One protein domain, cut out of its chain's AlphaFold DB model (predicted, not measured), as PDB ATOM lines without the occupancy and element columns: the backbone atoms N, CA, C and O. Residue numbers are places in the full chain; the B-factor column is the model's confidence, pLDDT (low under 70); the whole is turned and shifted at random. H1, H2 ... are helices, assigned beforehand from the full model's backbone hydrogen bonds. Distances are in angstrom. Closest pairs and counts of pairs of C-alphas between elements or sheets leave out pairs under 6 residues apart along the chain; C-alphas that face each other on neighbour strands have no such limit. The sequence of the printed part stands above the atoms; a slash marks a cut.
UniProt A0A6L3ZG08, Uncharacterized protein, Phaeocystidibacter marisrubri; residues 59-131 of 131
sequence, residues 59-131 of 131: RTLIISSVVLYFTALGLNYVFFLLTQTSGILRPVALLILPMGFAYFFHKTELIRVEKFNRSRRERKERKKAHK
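What this domain is: This is residues 59 to 131 of the 131 residues of an uncharacterized protein of Phaeocystidibacter marisrubri (UniProt A0A6L3ZG08). One long helix, H2, makes the length of a thin rod, and a shorter helix, H1, folds alongside its first part as a helical hairpin, while the far part of H2, from residue 110 on, sticks out alone. The printed part has 73 residues with two named helices, H1 then H2, and no named strand; the class is all helix. The whole is extended, with a radius of gyration of the C-alphas of 21.5 A and spans of 75 by 19 by 12 A.

How they stand to each other: H2, residues 89 to 129, touches H1, residues 59 to 83, with its residues 90 to 106 alone. The closest C-alphas are those of Ser 65 and Pro 98, 5.9 A apart. The two run opposite ways at a shallow tilt of 17 degrees. In H1 every O i to N i+4 pair is within hydrogen-bond range; in H2, 34 of 37 are.

Where its parts are: H2 is 60.4 A long and ends at C-alpha 129 (-11.845, -29.903, 51.867). H1 is 36.0 A long and begins at C-alpha 59 (1.791, -5.119, 24.103).

The domain as a whole: The C-alphas farthest apart, of Gln 84 and Lys 131, are 75.3 A apart. The link from H1 to H2 is tight, and the printed part has no cut. Residues 85 to 93 and 131 have pLDDT under 70.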
ATOM      1  N   ARG A  59       0.915  -6.245  24.464       83.31
ATOM      2  CA  ARG A  59       1.791  -5.119  24.103       83.31
ATOM      3  C   ARG A  59       3.222  -5.558  23.848       83.31
ATOM      4  O   ARG A  59       3.806  -5.125  22.862       83.31
ATOM      5  N   THR A  60       3.770  -6.432  24.691       78.88
ATOM      6  CA  THR A  60       5.134  -6.949  24.504       78.88
ATOM      7  C   THR A  60       5.263  -7.692  23.179       78.88
ATOM      8  O   THR A  60       6.251  -7.506  22.477       78.88
ATOM      9  N   LEU A  61       4.245  -8.475  22.808       82.88
ATOM     10  CA  LEU A  61       4.195  -9.196  21.537       82.88
ATOM     11  C   LEU A  61       4.097  -8.237  20.347       82.88
ATOM     12  O   LEU A  61       4.810  -8.417  19.364       82.88
ATOM     13  N   ILE A  62       3.252  -7.207  20.429       84.69
ATOM     14  CA  ILE A  62       3.109  -6.209  19.360       84.69
ATOM     15  C   ILE A  62       4.433  -5.468  19.156       84.69
ATOM     16  O   ILE A  62       4.928  -5.401  18.034       84.69
ATOM     17  N   ILE A  63       5.037  -4.961  20.236       86.06
ATOM     18  CA  ILE A  63       6.298  -4.213  20.169       86.06
ATOM     19  C   ILE A  63       7.413  -5.096  19.600       86.06
ATOM     20  O   ILE A  63       8.107  -4.672  18.677       86.06
ATOM     21  N   SER A  64       7.566  -6.329  20.091       81.69
ATOM     22  CA  SER A  64       8.609  -7.233  19.597       81.69
ATOM     23  C   SER A  64       8.398  -7.616  18.132       81.69
ATOM     24  O   SER A  64       9.364  -7.648  17.370       81.69
ATOM     25  N   SER A  65       7.150  -7.829  17.708       83.38
ATOM     26  CA  SER A  65       6.816  -8.151  16.314       83.38
ATOM     27  C   SER A  65       7.134  -6.990  15.374       83.38
ATOM     28  O   SER A  65       7.719  -7.205  14.314       83.38
ATOM     29  N   VAL A  66       6.808  -5.757  15.774       87.00
ATOM     30  CA  VAL A  66       7.117  -4.545  15.002       87.00
ATOM     31  C   VAL A  66       8.629  -4.357  14.868       87.00
ATOM     32  O   VAL A  66       9.127  -4.155  13.761       87.00
ATOM     33  N   VAL A  67       9.376  -4.479  15.970       88.06
ATOM     34  CA  VAL A  67      10.844  -4.358  15.956       88.06
ATOM     35  C   VAL A  67      11.473  -5.430  15.064       88.06
ATOM     36  O   VAL A  67      12.325  -5.106  14.235       88.06
ATOM     37  N   LEU A  68      11.036  -6.687  15.183       85.38
ATOM     38  CA  LEU A  68      11.524  -7.781  14.339       85.38
ATOM     39  C   LEU A  68      11.231  -7.530  12.859       85.38
ATOM     40  O   LEU A  68      12.120  -7.709  12.032       85.38
ATOM     41  N   TYR A  69      10.023  -7.070  12.530       84.25
ATOM     42  CA  TYR A  69       9.630  -6.765  11.157       84.25
ATOM     43  C   TYR A  69      10.530  -5.696  10.522       84.25
ATOM     44  O   TYR A  69      11.098  -5.923   9.453       84.25
ATOM     45  N   PHE A  70      10.732  -4.562  11.199       87.19
ATOM     46  CA  PHE A  70      11.587  -3.490  10.681       87.19
ATOM     47  C   PHE A  70      13.064  -3.881  10.625       87.19
ATOM     48  O   PHE A  70      13.741  -3.559   9.649       87.19
ATOM     49  N   THR A  71      13.559  -4.615  11.623       86.00
ATOM     50  CA  THR A  71      14.938  -5.134  11.617       86.00
ATOM     51  C   THR A  71      15.155  -6.042  10.413       86.00
ATOM     52  O   THR A  71      16.155  -5.929   9.703       86.00
ATOM     53  N   ALA A  72      14.192  -6.918  10.141       82.81
ATOM     54  CA  ALA A  72      14.277  -7.846   9.036       82.81
ATOM     55  C   ALA A  72      14.202  -7.123   7.677       82.81
ATOM     56  O   ALA A  72      14.979  -7.442   6.774       82.81
ATOM     57  N   LEU A  73      13.334  -6.114   7.533       83.94
ATOM     58  CA  LEU A  73      13.296  -5.257   6.340       83.94
ATOM     59  C   LEU A  73      14.621  -4.517   6.122       83.94
ATOM     60  O   LEU A  73      15.137  -4.505   5.004       83.94
ATOM     61  N   GLY A  74      15.195  -3.941   7.180       85.50
ATOM     62  CA  GLY A  74      16.481  -3.246   7.118       85.50
ATOM     63  C   GLY A  74      17.616  -4.169   6.674       85.50
ATOM     64  O   GLY A  74      18.368  -3.830   5.761       85.50
ATOM     65  N   LEU A  75      17.696  -5.374   7.249       83.25
ATOM     66  CA  LEU A  75      18.667  -6.393   6.836       83.25
ATOM     67  C   LEU A  75      18.482  -6.799   5.373       83.25
ATOM     68  O   LEU A  75      19.467  -6.939   4.648       83.25
ATOM     69  N   ASN A  76      17.237  -6.955   4.921       81.00
ATOM     70  CA  ASN A  76      16.948  -7.270   3.527       81.00
ATOM     71  C   ASN A  76      17.448  -6.166   2.582       81.00
ATOM     72  O   ASN A  76      18.111  -6.469   1.591       81.00
ATOM     73  N   TYR A  77      17.200  -4.901   2.929       83.62
ATOM     74  CA  TYR A  77      17.643  -3.747   2.149       83.62
ATOM     75  C   TYR A  77      19.173  -3.643   2.071       83.62
ATOM     76  O   TYR A  77      19.730  -3.517   0.981       83.62
ATOM     77  N   VAL A  78      19.870  -3.780   3.204       83.56
ATOM     78  CA  VAL A  78      21.344  -3.792   3.241       83.56
ATOM     79  C   VAL A  78      21.898  -4.918   2.367       83.56
ATOM     80  O   VAL A  78      22.824  -4.714   1.586       83.56
ATOM     81  N   PHE A  79      21.307  -6.108   2.445       78.75
ATOM     82  CA  PHE A  79      21.763  -7.255   1.667       78.75
ATOM     83  C   PHE A  79      21.481  -7.111   0.161       78.75
ATOM     84  O   PHE A  79      22.276  -7.567  -0.669       78.75
ATOM     85  N   PHE A  80      20.372  -6.464  -0.210       80.50
ATOM     86  CA  PHE A  80      20.072  -6.100  -1.594       80.50
ATOM     87  C   PHE A  80      21.148  -5.168  -2.164       80.50
ATOM     88  O   PHE A  80      21.680  -5.453  -3.237       80.50
ATOM     89  N   LEU A  81      21.538  -4.132  -1.411       82.25
ATOM     90  CA  LEU A  81      22.619  -3.220  -1.803       82.25
ATOM     91  C   LEU A  81      23.960  -3.947  -1.994       82.25
ATOM     92  O   LEU A  81      24.690  -3.636  -2.930       82.25
ATOM     93  N   LEU A  82      24.270  -4.928  -1.140       82.38
ATOM     94  CA  LEU A  82      25.541  -5.660  -1.182       82.38
ATOM     95  C   LEU A  82      25.634  -6.689  -2.313       82.38
ATOM     96  O   LEU A  82      26.726  -6.949  -2.808       82.38
ATOM     97  N   THR A  83      24.522  -7.319  -2.694       80.38
ATOM     98  CA  THR A  83      24.559  -8.480  -3.602       80.38
ATOM     99  C   THR A  83      23.938  -8.232  -4.970       80.38
ATOM    100  O   THR A  83      24.151  -9.054  -5.855       80.38
ATOM    101  N   GLN A  84      23.142  -7.170  -5.150       75.62
ATOM    102  CA  GLN A  84      22.340  -6.897  -6.357       75.62
ATOM    103  C   GLN A  84      21.512  -8.094  -6.875       75.62
ATOM    104  O   GLN A  84      21.084  -8.131  -8.025       75.62
ATOM    105  N   THR A  85      21.251  -9.092  -6.024       68.38
ATOM    106  CA  THR A  85      20.493 -10.293  -6.393       68.38
ATOM    107  C   THR A  85      19.045 -10.158  -5.933       68.38
ATOM    108  O   THR A  85      18.758 -10.128  -4.733       68.38
ATOM    109  N   SER A  86      18.111 -10.106  -6.883       62.34
ATOM    110  CA  SER A  86      16.664 -10.050  -6.634       62.34
ATOM    111  C   SER A  86      16.048 -11.457  -6.646       62.34
ATOM    112  O   SER A  86      15.480 -11.897  -7.644       62.34
ATOM    113  N   GLY A  87      16.195 -12.199  -5.545       64.31
ATOM    114  CA  GLY A  87      15.588 -13.525  -5.370       64.31
ATOM    115  C   GLY A  87      14.333 -13.496  -4.487       64.31
ATOM    116  O   GLY A  87      14.378 -12.995  -3.364       64.31
ATOM    117  N   ILE A  88      13.231 -14.093  -4.957       61.91
ATOM    118  CA  ILE A  88      11.899 -14.087  -4.306       61.91
ATOM    119  C   ILE A  88      11.848 -14.981  -3.045       61.91
ATOM    120  O   ILE A  88      11.002 -14.801  -2.175       61.91
ATOM    121  N   LEU A  89      12.791 -15.915  -2.882       65.06
ATOM    122  CA  LEU A  89      12.845 -16.817  -1.722       65.06
ATOM    123  C   LEU A  89      13.150 -16.078  -0.396       65.06
ATOM    124  O   LEU A  89      12.763 -16.528   0.680       65.06
ATOM    125  N   ARG A  90      13.816 -14.917  -0.468       66.19
ATOM    126  CA  ARG A  90      14.233 -14.114   0.697       66.19
ATOM    127  C   ARG A  90      13.074 -13.467   1.471       66.19
ATOM    128  O   ARG A  90      13.045 -13.650   2.686       66.19
ATOM    129  N   PRO A  91      12.124 -12.737   0.851       66.81
ATOM    130  CA  PRO A  91      11.000 -12.141   1.584       66.81
ATOM    131  C   PRO A  91      10.102 -13.182   2.268       66.81
ATOM    132  O   PRO A  91       9.538 -12.897   3.321       66.81
ATOM    133  N   VAL A  92      10.013 -14.404   1.729       68.38
ATOM    134  CA  VAL A  92       9.204 -15.484   2.321       68.38
ATOM    135  C   VAL A  92       9.802 -15.969   3.646       68.38
ATOM    136  O   VAL A  92       9.093 -16.038   4.648       68.38
ATOM    137  N   ALA A  93      11.115 -16.228   3.698       69.62
ATOM    138  CA  ALA A  93      11.800 -16.610   4.941       69.62
ATOM    139  C   ALA A  93      11.700 -15.520   6.027       69.62
ATOM    140  O   ALA A  93      11.622 -15.807   7.223       69.62
ATOM    141  N   LEU A  94      11.647 -14.263   5.590       71.06
ATOM    142  CA  LEU A  94      11.602 -13.083   6.439       71.06
ATOM    143  C   LEU A  94      10.254 -12.886   7.154       71.06
ATOM    144  O   LEU A  94      10.216 -12.290   8.225       71.06
ATOM    145  N   LEU A  95       9.164 -13.411   6.586       71.75
ATOM    146  CA  LEU A  95       7.823 -13.385   7.184       71.75
ATOM    147  C   LEU A  95       7.585 -14.540   8.168       71.75
ATOM    148  O   LEU A  95       6.821 -14.389   9.122       71.75
ATOM    149  N   ILE A  96       8.250 -15.681   7.973       77.75
ATOM    150  CA  ILE A  96       8.071 -16.874   8.819       77.75
ATOM    151  C   ILE A  96       8.653 -16.652  10.225       77.75
ATOM    152  O   ILE A  96       8.032 -17.026  11.220       77.75
ATOM    153  N   LEU A  97       9.815 -16.001  10.321       75.75
ATOM    154  CA  LEU A  97      10.490 -15.696  11.589       75.75
ATOM    155  C   LEU A  97       9.634 -14.882  12.583       75.75
ATOM    156  O   LEU A  97       9.448 -15.348  13.710       75.75
ATOM    157  N   PRO A  98       9.079 -13.709  12.215       76.56
ATOM    158  CA  PRO A  98       8.245 -12.926  13.124       76.56
ATOM    159  C   PRO A  98       6.942 -13.649  13.485       76.56
ATOM    160  O   PRO A  98       6.519 -13.568  14.636       76.56
ATOM    161  N   MET A  99       6.343 -14.418  12.562       78.44
ATOM    162  CA  MET A  99       5.162 -15.235  12.874       78.44
ATOM    163  C   MET A  99       5.465 -16.319  13.918       78.44
ATOM    164  O   MET A  99       4.711 -16.468  14.883       78.44
ATOM    165  N   GLY A 100       6.582 -17.039  13.773       81.81
ATOM    166  CA  GLY A 100       7.011 -18.049  14.744       81.81
ATOM    167  C   GLY A 100       7.289 -17.454  16.127       81.81
ATOM    168  O   GLY A 100       6.837 -17.994  17.140       81.81
ATOM    169  N   PHE A 101       7.964 -16.302  16.172       80.69
ATOM    170  CA  PHE A 101       8.220 -15.572  17.416       80.69
ATOM    171  C   PHE A 101       6.929 -15.095  18.087       80.69
ATOM    172  O   PHE A 101       6.740 -15.329  19.283       80.69
ATOM    173  N   ALA A 102       6.017 -14.475  17.335       80.69
ATOM    174  CA  ALA A 102       4.740 -14.008  17.864       80.69
ATOM    175  C   ALA A 102       3.917 -15.166  18.452       80.69
ATOM    176  O   ALA A 102       3.404 -15.057  19.569       80.69
ATOM    177  N   TYR A 103       3.856 -16.303  17.750       84.06
ATOM    178  CA  TYR A 103       3.174 -17.503  18.234       84.06
ATOM    179  C   TYR A 103       3.778 -18.028  19.544       84.06
ATOM    180  O   TYR A 103       3.045 -18.318  20.494       84.06
ATOM    181  N   PHE A 104       5.110 -18.105  19.627       85.31
ATOM    182  CA  PHE A 104       5.797 -18.564  20.833       85.31
ATOM    183  C   PHE A 104       5.499 -17.662  22.036       85.31
ATOM    184  O   PHE A 104       5.047 -18.152  23.072       85.31
ATOM    185  N   PHE A 105       5.663 -16.343  21.887       83.56
ATOM    186  CA  PHE A 105       5.406 -15.382  22.966       83.56
ATOM    187  C   PHE A 105       3.943 -15.377  23.413       83.56
ATOM    188  O   PHE A 105       3.668 -15.313  24.616       83.56
ATOM    189  N   HIS A 106       3.005 -15.490  22.468       85.19
ATOM    190  CA  HIS A 106       1.588 -15.590  22.798       85.19
ATOM    191  C   HIS A 106       1.308 -16.824  23.660       85.19
ATOM    192  O   HIS A 106       0.661 -16.723  24.705       85.19
ATOM    193  N   LYS A 107       1.871 -17.976  23.275       87.06
ATOM    194  CA  LYS A 107       1.754 -19.219  24.040       87.06
ATOM    195  C   LYS A 107       2.348 -19.081  25.445       87.06
ATOM    196  O   LYS A 107       1.756 -19.562  26.407       87.06
ATOM    197  N   THR A 108       3.479 -18.392  25.592       86.44
ATOM    198  CA  THR A 108       4.102 -18.150  26.903       86.44
ATOM    199  C   THR A 108       3.238 -17.276  27.818       86.44
ATOM    200  O   THR A 108       3.156 -17.539  29.018       86.44
ATOM    201  N   GLU A 109       2.595 -16.228  27.296       85.50
ATOM    202  CA  GLU A 109       1.651 -15.409  28.079       85.50
ATOM    203  C   GLU A 109       0.390 -16.203  28.453       85.50
ATOM    204  O   GLU A 109      -0.023 -16.168  29.613       85.50
ATOM    205  N   LEU A 110      -0.163 -16.991  27.523       87.81
ATOM    206  CA  LEU A 110      -1.306 -17.873  27.785       87.81
ATOM    207  C   LEU A 110      -1.036 -18.837  28.947       87.81
ATOM    208  O   LEU A 110      -1.834 -18.924  29.879       87.81
ATOM    209  N   ILE A 111       0.118 -19.512  28.927       90.06
ATOM    210  CA  ILE A 111       0.514 -20.459  29.979       90.06
ATOM    211  C   ILE A 111       0.626 -19.760  31.340       90.06
ATOM    212  O   ILE A 111       0.200 -20.320  32.350       90.06
ATOM    213  N   ARG A 112       1.165 -18.533  31.390       88.44
ATOM    214  CA  ARG A 112       1.268 -17.763  32.643       88.44
ATOM    215  C   ARG A 112      -0.103 -17.419  33.214       88.44
ATOM    216  O   ARG A 112      -0.347 -17.663  34.394       88.44
ATOM    217  N   VAL A 113      -1.021 -16.933  32.379       90.00
ATOM    218  CA  VAL A 113      -2.402 -16.632  32.795       90.00
ATOM    219  C   VAL A 113      -3.115 -17.900  33.279       90.00
ATOM    220  O   VAL A 113      -3.780 -17.884  34.320       90.00
ATOM    221  N   GLU A 114      -2.937 -19.025  32.584       91.81
ATOM    222  CA  GLU A 114      -3.518 -20.306  32.990       91.81
ATOM    223  C   GLU A 114      -2.950 -20.792  34.331       91.81
ATOM    224  O   GLU A 114      -3.715 -21.151  35.229       91.81
ATOM    225  N   LYS A 115      -1.624 -20.747  34.513       90.81
ATOM    226  CA  LYS A 115      -0.948 -21.132  35.763       90.81
ATOM    227  C   LYS A 115      -1.405 -20.253  36.935       90.81
ATOM    228  O   LYS A 115      -1.708 -20.758  38.023       90.81
ATOM    229  N   PHE A 116      -1.550 -18.951  36.698       91.38
ATOM    230  CA  PHE A 116      -2.091 -18.005  37.674       91.38
ATOM    231  C   PHE A 116      -3.540 -18.339  38.060       91.38
ATOM    232  O   PHE A 116      -3.907 -18.286  39.235       91.38
ATOM    233  N   ASN A 117      -4.375 -18.749  37.105       90.69
ATOM    234  CA  ASN A 117      -5.752 -19.160  37.384       90.69
ATOM    235  C   ASN A 117      -5.847 -20.534  38.063       90.69
ATOM    236  O   ASN A 117      -6.685 -20.717  38.950       90.69
ATOM    237  N   ARG A 118      -4.976 -21.481  37.705       90.88
ATOM    238  CA  ARG A 118      -4.921 -22.830  38.287       90.88
ATOM    239  C   ARG A 118      -4.649 -22.790  39.788       90.88
ATOM    240  O   ARG A 118      -5.413 -23.363  40.558       90.88
ATOM    241  N   SER A 119      -3.648 -22.017  40.211       87.00
ATOM    242  CA  SER A 119      -3.311 -21.860  41.635       87.00
ATOM    243  C   SER A 119      -4.478 -21.334  42.488       87.00
ATOM    244  O   SER A 119      -4.657 -21.758  43.632       87.00
ATOM    245  N   ARG A 120      -5.340 -20.474  41.921       87.81
ATOM    246  CA  ARG A 120      -6.574 -20.012  42.584       87.81
ATOM    247  C   ARG A 120      -7.579 -21.148  42.781       87.81
ATOM    248  O   ARG A 120      -8.224 -21.205  43.827       87.81
ATOM    249  N   ARG A 121      -7.747 -22.020  41.780       87.38
ATOM    250  CA  ARG A 121      -8.683 -23.158  41.836       87.38
ATOM    251  C   ARG A 121      -8.255 -24.158  42.908       87.38
ATOM    252  O   ARG A 121      -9.042 -24.437  43.807       87.38
ATOM    253  N   GLU A 122      -6.988 -24.561  42.891       88.50
ATOM    254  CA  GLU A 122      -6.418 -25.496  43.871       88.50
ATOM    255  C   GLU A 122      -6.556 -24.978  45.313       88.50
ATOM    256  O   GLU A 122      -6.933 -25.720  46.221       88.50
ATOM    257  N   ARG A 123      -6.314 -23.679  45.547       83.75
ATOM    258  CA  ARG A 123      -6.523 -23.061  46.870       83.75
ATOM    259  C   ARG A 123      -7.991 -23.088  47.303       83.75
ATOM    260  O   ARG A 123      -8.275 -23.371  48.467       83.75
ATOM    261  N   LYS A 124      -8.930 -22.800  46.393       87.06
ATOM    262  CA  LYS A 124     -10.372 -22.854  46.689       87.06
ATOM    263  C   LYS A 124     -10.830 -24.273  47.031       87.06
ATOM    264  O   LYS A 124     -11.635 -24.432  47.942       87.06
ATOM    265  N   GLU A 125     -10.315 -25.282  46.337       89.38
ATOM    266  CA  GLU A 125     -10.620 -26.693  46.606       89.38
ATOM    267  C   GLU A 125     -10.091 -27.139  47.972       89.38
ATOM    268  O   GLU A 125     -10.846 -27.706  48.758       89.38
ATOM    269  N   ARG A 126      -8.850 -26.779  48.325       86.56
ATOM    270  CA  ARG A 126      -8.288 -27.060  49.659       86.56
ATOM    271  C   ARG A 126      -9.105 -26.433  50.790       86.56
ATOM    272  O   ARG A 126      -9.364 -27.091  51.789       86.56
ATOM    273  N   LYS A 127      -9.561 -25.184  50.620       85.56
ATOM    274  CA  LYS A 127     -10.427 -24.512  51.608       85.56
ATOM    275  C   LYS A 127     -11.780 -25.209  51.778       85.56
ATOM    276  O   LYS A 127     -12.328 -25.182  52.873       85.56
ATOM    277  N   LYS A 128     -12.318 -25.823  50.720       85.75
ATOM    278  CA  LYS A 128     -13.552 -26.621  50.796       85.75
ATOM    279  C   LYS A 128     -13.331 -27.977  51.465       85.75
ATOM    280  O   LYS A 128     -14.221 -28.431  52.157       85.75
ATOM    281  N   ALA A 129     -12.169 -28.601  51.277       83.06
ATOM    282  CA  ALA A 129     -11.845 -29.903  51.867       83.06
ATOM    283  C   ALA A 129     -11.545 -29.853  53.380       83.06
ATOM    284  O   ALA A 129     -11.411 -30.894  54.014       83.06
ATOM    285  N   HIS A 130     -11.377 -28.660  53.954       76.12
ATOM    286  CA  HIS A 130     -11.120 -28.449  55.387       76.12
ATOM    287  C   HIS A 130     -12.297 -27.785  56.117       76.12
ATOM    288  O   HIS A 130     -12.130 -27.321  57.242       76.12
ATOM    289  N   LYS A 131     -13.464 -27.707  55.473       66.62
ATOM    290  CA  LYS A 131     -14.701 -27.172  56.038       66.62
ATOM    291  C   LYS A 131     -15.742 -28.278  56.110       66.62
ATOM    292  O   LYS A 131     -16.497 -28.274  57.101       66.62
TER     293      LYS A 131